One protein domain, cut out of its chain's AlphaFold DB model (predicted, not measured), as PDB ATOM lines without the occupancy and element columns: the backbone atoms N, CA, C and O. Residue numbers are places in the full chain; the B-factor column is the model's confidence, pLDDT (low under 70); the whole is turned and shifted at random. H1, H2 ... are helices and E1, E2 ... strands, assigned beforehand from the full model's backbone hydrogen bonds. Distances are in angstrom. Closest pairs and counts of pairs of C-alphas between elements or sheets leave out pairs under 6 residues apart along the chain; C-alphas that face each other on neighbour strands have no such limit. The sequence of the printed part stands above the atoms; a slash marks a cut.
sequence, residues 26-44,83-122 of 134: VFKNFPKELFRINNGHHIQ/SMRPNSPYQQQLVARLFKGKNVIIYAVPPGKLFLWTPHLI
ATOM      1  N   VAL A  26     168.416 189.933 189.102       52.62
ATOM      2  CA  VAL A  26     168.260 189.380 190.447       52.62
ATOM      3  C   VAL A  26     167.320 188.184 190.334       52.62
ATOM      4  O   VAL A  26     166.109 188.336 190.160       52.62
ATOM      5  N   PHE A  27     167.879 186.975 190.384       56.25
ATOM      6  CA  PHE A  27     167.095 185.746 190.329       56.25
ATOM      7  C   PHE A  27     166.362 185.551 191.655       56.25
ATOM      8  O   PHE A  27     166.973 185.297 192.688       56.25
ATOM      9  N   LYS A  28     165.033 185.673 191.623       67.00
ATOM     10  CA  LYS A  28     164.174 185.362 192.777       67.00
ATOM     11  C   LYS A  28     164.039 183.854 193.001       67.00
ATOM     12  O   LYS A  28     163.843 183.422 194.129       67.00
ATOM     13  N   ASN A  29     164.190 183.080 191.926       66.38
ATOM     14  CA  ASN A  29     164.115 181.625 191.907       66.38
ATOM     15  C   ASN A  29     165.314 181.060 191.148       66.38
ATOM     16  O   ASN A  29     165.752 181.640 190.149       66.38
ATOM     17  N   PHE A  30     165.793 179.893 191.568       70.62
ATOM     18  CA  PHE A  30     166.815 179.161 190.827       70.62
ATOM     19  C   PHE A  30     166.165 178.275 189.755       70.62
ATOM     20  O   PHE A  30     165.315 177.447 190.088       70.62
ATOM     21  N   PRO A  31     166.547 178.405 188.470       70.88
ATOM     22  CA  PRO A  31     165.965 177.601 187.392       70.88
ATOM     23  C   PRO A  31     166.467 176.150 187.390       70.88
ATOM     24  O   PRO A  31     165.920 175.307 186.688       70.88
ATOM     25  N   LYS A  32     167.545 175.864 188.126       79.12
ATOM     26  CA  LYS A  32     168.186 174.551 188.234       79.12
ATOM     27  C   LYS A  32     168.624 174.338 189.672       79.12
ATOM     28  O   LYS A  32     168.872 175.310 190.383       79.12
ATOM     29  N   GLU A  33     168.769 173.079 190.062       81.50
ATOM     30  CA  GLU A  33     169.377 172.747 191.342       81.50
ATOM     31  C   GLU A  33     170.822 173.248 191.390       81.50
ATOM     32  O   GLU A  33     171.617 173.001 190.472       81.50
ATOM     33  N   LEU A  34     171.151 173.954 192.468       83.38
ATOM     34  CA  LEU A  34     172.499 174.423 192.743       83.38
ATOM     35  C   LEU A  34     173.042 173.713 193.975       83.38
ATOM     36  O   LEU A  34     172.338 173.585 194.969       83.38
ATOM     37  N   PHE A  35     174.312 173.330 193.955       84.75
ATOM     38  CA  PHE A  35     174.972 172.716 195.094       84.75
ATOM     39  C   PHE A  35     176.325 173.363 195.410       84.75
ATOM     40  O   PHE A  35     176.971 173.974 194.553       84.75
ATOM     41  N   ARG A  36     176.769 173.213 196.656       85.25
ATOM     42  CA  ARG A  36     178.121 173.536 197.118       85.25
ATOM     43  C   ARG A  36     178.680 172.350 197.884       85.25
ATOM     44  O   ARG A  36     178.003 171.776 198.729       85.25
ATOM     45  N   ILE A  37     179.946 172.053 197.627       82.31
ATOM     46  CA  ILE A  37     180.703 171.075 198.401       82.31
ATOM     47  C   ILE A  37     181.468 171.797 199.487       82.31
ATOM     48  O   ILE A  37     182.068 172.850 199.242       82.31
ATOM     49  N   ASN A  38     181.451 171.213 200.672       83.38
ATOM     50  CA  ASN A  38     182.181 171.699 201.817       83.38
ATOM     51  C   ASN A  38     182.944 170.555 202.485       83.38
ATOM     52  O   ASN A  38     182.480 169.418 202.508       83.38
ATOM     53  N   ASN A  39     184.106 170.879 203.048       80.88
ATOM     54  CA  ASN A  39     184.855 169.964 203.900       80.88
ATOM     55  C   ASN A  39     184.567 170.340 205.357       80.88
ATOM     56  O   ASN A  39     185.076 171.342 205.855       80.88
ATOM     57  N   GLY A  40     183.729 169.551 206.018       81.50
ATOM     58  CA  GLY A  40     183.201 169.797 207.356       81.50
ATOM     59  C   GLY A  40     181.879 170.566 207.347       81.50
ATOM     60  O   GLY A  40     181.348 170.934 206.300       81.50
ATOM     61  N   HIS A  41     181.344 170.823 208.539       80.06
ATOM     62  CA  HIS A  41     180.043 171.482 208.724       80.06
ATOM     63  C   HIS A  41     180.089 173.010 208.584       80.06
ATOM     64  O   HIS A  41     179.063 173.646 208.358       80.06
ATOM     65  N   HIS A  42     181.271 173.618 208.706       79.81
ATOM     66  CA  HIS A  42     181.422 175.070 208.649       79.81
ATOM     67  C   HIS A  42     181.736 175.533 207.229       79.81
ATOM     68  O   HIS A  42     182.772 175.173 206.668       79.81
ATOM     69  N   ILE A  43     180.864 176.359 206.646       78.94
ATOM     70  CA  ILE A  43     181.103 176.956 205.329       78.94
ATOM     71  C   ILE A  43     182.200 178.017 205.456       78.94
ATOM     72  O   ILE A  43     181.961 179.117 205.948       78.94
ATOM     73  N   GLN A  44     183.400 177.698 204.974       79.19
ATOM     74  CA  GLN A  44     184.509 178.649 204.913       79.19
ATOM     75  C   GLN A  44     184.546 179.331 203.543       79.19
ATOM     76  O   GLN A  44     184.684 178.683 202.500       79.19
ATOM     77  N   SER A  83     180.593 180.158 196.294       76.88
ATOM     78  CA  SER A  83     180.475 179.548 194.969       76.88
ATOM     79  C   SER A  83     179.536 178.341 195.031       76.88
ATOM     80  O   SER A  83     179.797 177.382 195.760       76.88
ATOM     81  N   MET A  84     178.484 178.381 194.216       82.94
ATOM     82  CA  MET A  84     177.569 177.268 193.969       82.94
ATOM     83  C   MET A  84     177.692 176.796 192.517       82.94
ATOM     84  O   MET A  84     178.103 177.558 191.638       82.94
ATOM     85  N   ARG A  85     177.370 175.529 192.258       83.62
ATOM     86  CA  ARG A  85     177.472 174.882 190.944       83.62
ATOM     87  C   ARG A  85     176.149 174.214 190.578       83.62
ATOM     88  O   ARG A  85     175.471 173.723 191.471       83.62
ATOM     89  N   PRO A  86     175.767 174.168 189.293       84.81
ATOM     90  CA  PRO A  86     174.601 173.403 188.872       84.81
ATOM     91  C   PRO A  86     174.851 171.903 189.041       84.81
ATOM     92  O   PRO A  86     175.944 171.431 188.712       84.81
ATOM     93  N   ASN A  87     173.838 171.157 189.483       82.62
ATOM     94  CA  ASN A  87     173.910 169.699 189.601       82.62
ATOM     95  C   ASN A  87     173.827 169.000 188.229       82.62
ATOM     96  O   ASN A  87     172.806 168.426 187.862       82.62
ATOM     97  N   SER A  88     174.884 169.106 187.419       82.62
ATOM     98  CA  SER A  88     174.983 168.412 186.130       82.62
ATOM     99  C   SER A  88     175.683 167.052 186.266       82.62
ATOM    100  O   SER A  88     176.532 166.904 187.145       82.62
ATOM    101  N   PRO A  89     175.434 166.085 185.359       86.19
ATOM    102  CA  PRO A  89     176.125 164.791 185.380       86.19
ATOM    103  C   PRO A  89     177.654 164.922 185.358       86.19
ATOM    104  O   PRO A  89     178.359 164.231 186.089       86.19
ATOM    105  N   TYR A  90     178.177 165.867 184.569       85.19
ATOM    106  CA  TYR A  90     179.610 166.162 184.531       85.19
ATOM    107  C   TYR A  90     180.135 166.637 185.890       85.19
ATOM    108  O   TYR A  90     181.186 166.185 186.345       85.19
ATOM    109  N   GLN A  91     179.391 167.521 186.563       83.38
ATOM    110  CA  GLN A  91     179.762 167.958 187.901       83.38
ATOM    111  C   GLN A  91     179.709 166.794 188.888       83.38
ATOM    112  O   GLN A  91     180.702 166.563 189.560       83.38
ATOM    113  N   GLN A  92     178.646 165.991 188.915       86.12
ATOM    114  CA  GLN A  92     178.563 164.810 189.789       86.12
ATOM    115  C   GLN A  92     179.767 163.871 189.623       86.12
ATOM    116  O   GLN A  92     180.354 163.438 190.613       86.12
ATOM    117  N   GLN A  93     180.194 163.614 188.381       86.25
ATOM    118  CA  GLN A  93     181.383 162.805 188.106       86.25
ATOM    119  C   GLN A  93     182.671 163.438 188.644       86.25
ATOM    120  O   GLN A  93     183.491 162.737 189.238       86.25
ATOM    121  N   LEU A  94     182.865 164.748 188.458       82.94
ATOM    122  CA  LEU A  94     184.011 165.456 189.035       82.94
ATOM    123  C   LEU A  94     184.007 165.366 190.559       82.94
ATOM    124  O   LEU A  94     185.047 165.116 191.162       82.94
ATOM    125  N   VAL A  95     182.837 165.531 191.173       84.62
ATOM    126  CA  VAL A  95     182.670 165.466 192.623       84.62
ATOM    127  C   VAL A  95     183.044 164.087 193.152       84.62
ATOM    128  O   VAL A  95     183.901 163.989 194.027       84.62
ATOM    129  N   ALA A  96     182.487 163.035 192.554       84.38
ATOM    130  CA  ALA A  96     182.764 161.650 192.923       84.38
ATOM    131  C   ALA A  96     184.247 161.265 192.760       84.38
ATOM    132  O   ALA A  96     184.766 160.435 193.506       84.38
ATOM    133  N   ARG A  97     184.949 161.859 191.785       84.00
ATOM    134  CA  ARG A  97     186.368 161.571 191.528       84.00
ATOM    135  C   ARG A  97     187.311 162.355 192.439       84.00
ATOM    136  O   ARG A  97     188.293 161.785 192.914       84.00
ATOM    137  N   LEU A  98     187.044 163.646 192.637       81.75
ATOM    138  CA  LEU A  98     187.974 164.589 193.267       81.75
ATOM    139  C   LEU A  98     187.798 164.702 194.781       81.75
ATOM    140  O   LEU A  98     188.770 164.978 195.481       81.75
ATOM    141  N   PHE A  99     186.585 164.510 195.294       79.50
ATOM    142  CA  PHE A  99     186.295 164.691 196.711       79.50
ATOM    143  C   PHE A  99     186.168 163.326 197.377       79.50
ATOM    144  O   PHE A  99     185.256 162.555 197.092       79.50
ATOM    145  N   LYS A 100     187.116 163.023 198.264       77.25
ATOM    146  CA  LYS A 100     187.157 161.785 199.046       77.25
ATOM    147  C   LYS A 100     187.401 162.142 200.508       77.25
ATOM    148  O   LYS A 100     188.240 162.990 200.799       77.25
ATOM    149  N   GLY A 101     186.679 161.500 201.423       75.94
ATOM    150  CA  GLY A 101     186.851 161.689 202.865       75.94
ATOM    151  C   GLY A 101     185.532 161.680 203.632       75.94
ATOM    152  O   GLY A 101     184.470 161.903 203.061       75.94
ATOM    153  N   LYS A 102     185.606 161.439 204.946       75.44
ATOM    154  CA  LYS A 102     184.429 161.303 205.828       75.44
ATOM    155  C   LYS A 102     183.700 162.622 206.122       75.44
ATOM    156  O   LYS A 102     182.588 162.601 206.622       75.44
ATOM    157  N   ASN A 103     184.320 163.755 205.796       81.31
ATOM    158  CA  ASN A 103     183.819 165.088 206.137       81.31
ATOM    159  C   ASN A 103     183.316 165.864 204.910       81.31
ATOM    160  O   ASN A 103     183.168 167.079 204.984       81.31
ATOM    161  N   VAL A 104     183.112 165.210 203.763       82.44
ATOM    162  CA  VAL A 104     182.578 165.886 202.574       82.44
ATOM    163  C   VAL A 104     181.069 166.041 202.740       82.44
ATOM    164  O   VAL A 104     180.345 165.053 202.800       82.44
ATOM    165  N   ILE A 105     180.597 167.283 202.801       84.25
ATOM    166  CA  ILE A 105     179.178 167.624 202.916       84.25
ATOM    167  C   ILE A 105     178.755 168.367 201.653       84.25
ATOM    168  O   ILE A 105     179.423 169.308 201.217       84.25
ATOM    169  N   ILE A 106     177.636 167.949 201.065       84.19
ATOM    170  CA  ILE A 106     177.050 168.585 199.886       84.19
ATOM    171  C   ILE A 106     175.777 169.306 200.318       84.19
ATOM    172  O   ILE A 106     174.808 168.680 200.735       84.19
ATOM    173  N   TYR A 107     175.778 170.630 200.196       84.19
ATOM    174  CA  TYR A 107     174.588 171.452 200.390       84.19
ATOM    175  C   TYR A 107     173.926 171.688 199.037       84.19
ATOM    176  O   TYR A 107     174.608 172.132 198.114       84.19
ATOM    177  N   ALA A 108     172.621 171.441 198.922       83.88
ATOM    178  CA  ALA A 108     171.859 171.645 197.692       83.88
ATOM    179  C   ALA A 108     170.666 172.587 197.909       83.88
ATOM    180  O   ALA A 108     170.032 172.600 198.965       83.88
ATOM    181  N   VAL A 109     170.366 173.383 196.887       81.94
ATOM    182  CA  VAL A 109     169.190 174.242 196.795       81.94
ATOM    183  C   VAL A 109     168.373 173.767 195.594       81.94
ATOM    184  O   VAL A 109     168.860 173.888 194.465       81.94
ATOM    185  N   PRO A 110     167.154 173.242 195.812       79.88
ATOM    186  CA  PRO A 110     166.330 172.718 194.733       79.88
ATOM    187  C   PRO A 110     165.844 173.840 193.801       79.88
ATOM    188  O   PRO A 110     165.778 175.010 194.206       79.88
ATOM    189  N   PRO A 111     165.482 173.504 192.552       79.62
ATOM    190  CA  PRO A 111     164.921 174.467 191.615       79.62
ATOM    191  C   PRO A 111     163.586 175.023 192.125       79.62
ATOM    192  O   PRO A 111     162.882 174.388 192.907       79.62
ATOM    193  N   GLY A 112     163.230 176.225 191.677       73.56
ATOM    194  CA  GLY A 112     161.942 176.850 192.000       73.56
ATOM    195  C   GLY A 112     161.800 177.336 193.444       73.56
ATOM    196  O   GLY A 112     160.772 177.915 193.786       73.56
ATOM    197  N   LYS A 113     162.823 177.160 194.291       68.12
ATOM    198  CA  LYS A 113     162.801 177.681 195.657       68.12
ATOM    199  C   LYS A 113     162.952 179.204 195.636       68.12
ATOM    200  O   LYS A 113     164.005 179.723 195.262       68.12
ATOM    201  N   LEU A 114     161.887 179.888 196.050       55.66
ATOM    202  CA  LEU A 114     161.869 181.325 196.290       55.66
ATOM    203  C   LEU A 114     162.601 181.602 197.601       55.66
ATOM    204  O   LEU A 114     162.165 181.163 198.667       55.66
ATOM    205  N   PHE A 115     163.699 182.350 197.541       59.50
ATOM    206  CA  PHE A 115     164.205 182.997 198.746       59.50
ATOM    207  C   PHE A 115     163.368 184.257 198.962       59.50
ATOM    208  O   PHE A 115     163.505 185.243 198.236       59.50
ATOM    209  N   LEU A 116     162.452 184.206 199.934       44.06
ATOM    210  CA  LEU A 116     161.832 185.413 200.471       44.06
ATOM    211  C   LEU A 116     162.962 186.254 201.064       44.06
ATOM    212  O   LEU A 116     163.617 185.853 202.023       44.06
ATOM    213  N   TRP A 117     163.235 187.382 200.417       41.84
ATOM    214  CA  TRP A 117     164.252 188.340 200.815       41.84
ATOM    215  C   TRP A 117     163.900 188.918 202.187       41.84
ATOM    216  O   TRP A 117     163.198 189.920 202.282       41.84
ATOM    217  N   THR A 118     164.407 188.320 203.258       32.88
ATOM    218  CA  THR A 118     164.776 189.096 204.438       32.88
ATOM    219  C   THR A 118     166.210 189.586 204.231       32.88
ATOM    220  O   THR A 118     167.065 188.805 203.804       32.88
ATOM    221  N   PRO A 119     166.524 190.860 204.532       38.66
ATOM    222  CA  PRO A 119     167.866 191.433 204.354       38.66
ATOM    223  C   PRO A 119     168.968 190.734 205.179       38.66
ATOM    224  O   PRO A 119     170.135 191.101 205.087       38.66
ATOM    225  N   HIS A 120     168.617 189.702 205.950       36.06
ATOM    226  CA  HIS A 120     169.515 188.897 206.772       36.06
ATOM    227  C   HIS A 120     170.015 187.611 206.096       36.06
ATOM    228  O   HIS A 120     170.910 186.968 206.635       36.06
ATOM    229  N   LEU A 121     169.514 187.246 204.909       32.69
ATOM    230  CA  LEU A 121     169.983 186.071 204.164       32.69
ATOM    231  C   LEU A 121     170.881 186.464 202.980       32.69
ATOM    232  O   LEU A 121     170.619 186.161 201.820       32.69
ATOM    233  N   ILE A 122     172.003 187.108 203.303       39.75
ATOM    234  CA  ILE A 122     173.218 187.093 202.480       39.75
ATOM    235  C   ILE A 122     174.233 186.267 203.267       39.75
ATOM    236  O   ILE A 122     174.817 186.775 204.214       39.75
TER     237      ILE A 122
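This is residues 26 to 44 and 83 to 122 of the 134 residues of an uncharacterized protein of Pochonia chlamydosporia 170 (UniProt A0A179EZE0). What shape is it? It has little regular structure: a flat, loose piece with a two-stranded antiparallel ribbon, E1 and E2, the helix H1 off to one side, and an unnamed tail, residues 110 to 122. What makes it up? The printed part has 59 residues, 22 in named elements, E1, H1, E2 along the chain, class mixed; radius of gyration of the C-alphas 13.2 A, spans 35 by 26 by 14 A.

Which strands pair? E1, residues 34 to 39, and E2, residues 104 to 109, are antiparallel at 158 degrees; N 36 and O 107 are within hydrogen-bond range at 2.8 A. Residues 34 to 35 also pair antiparallel with residues 85 to 86. And the helix? H1, residues 89 to 98, has a tight link to E2; every O i to N i+4 pair in it is within hydrogen-bond range.

Where does E1 begin? C-alpha 34 is at (172.499, 174.423, 192.743); E1 spans 17.2 A and H1 14.2 A, first to last C-alpha. Where does E2 end? After 16.8 A, at C-alpha 109, (169.190, 174.242, 196.795).

What is missing? Residues 45 to 82 are not printed; C-alphas 44 and 83 are 10.8 A apart. Where is confidence low? pLDDT is under 70 in residues 26 to 29 and 113 to 122.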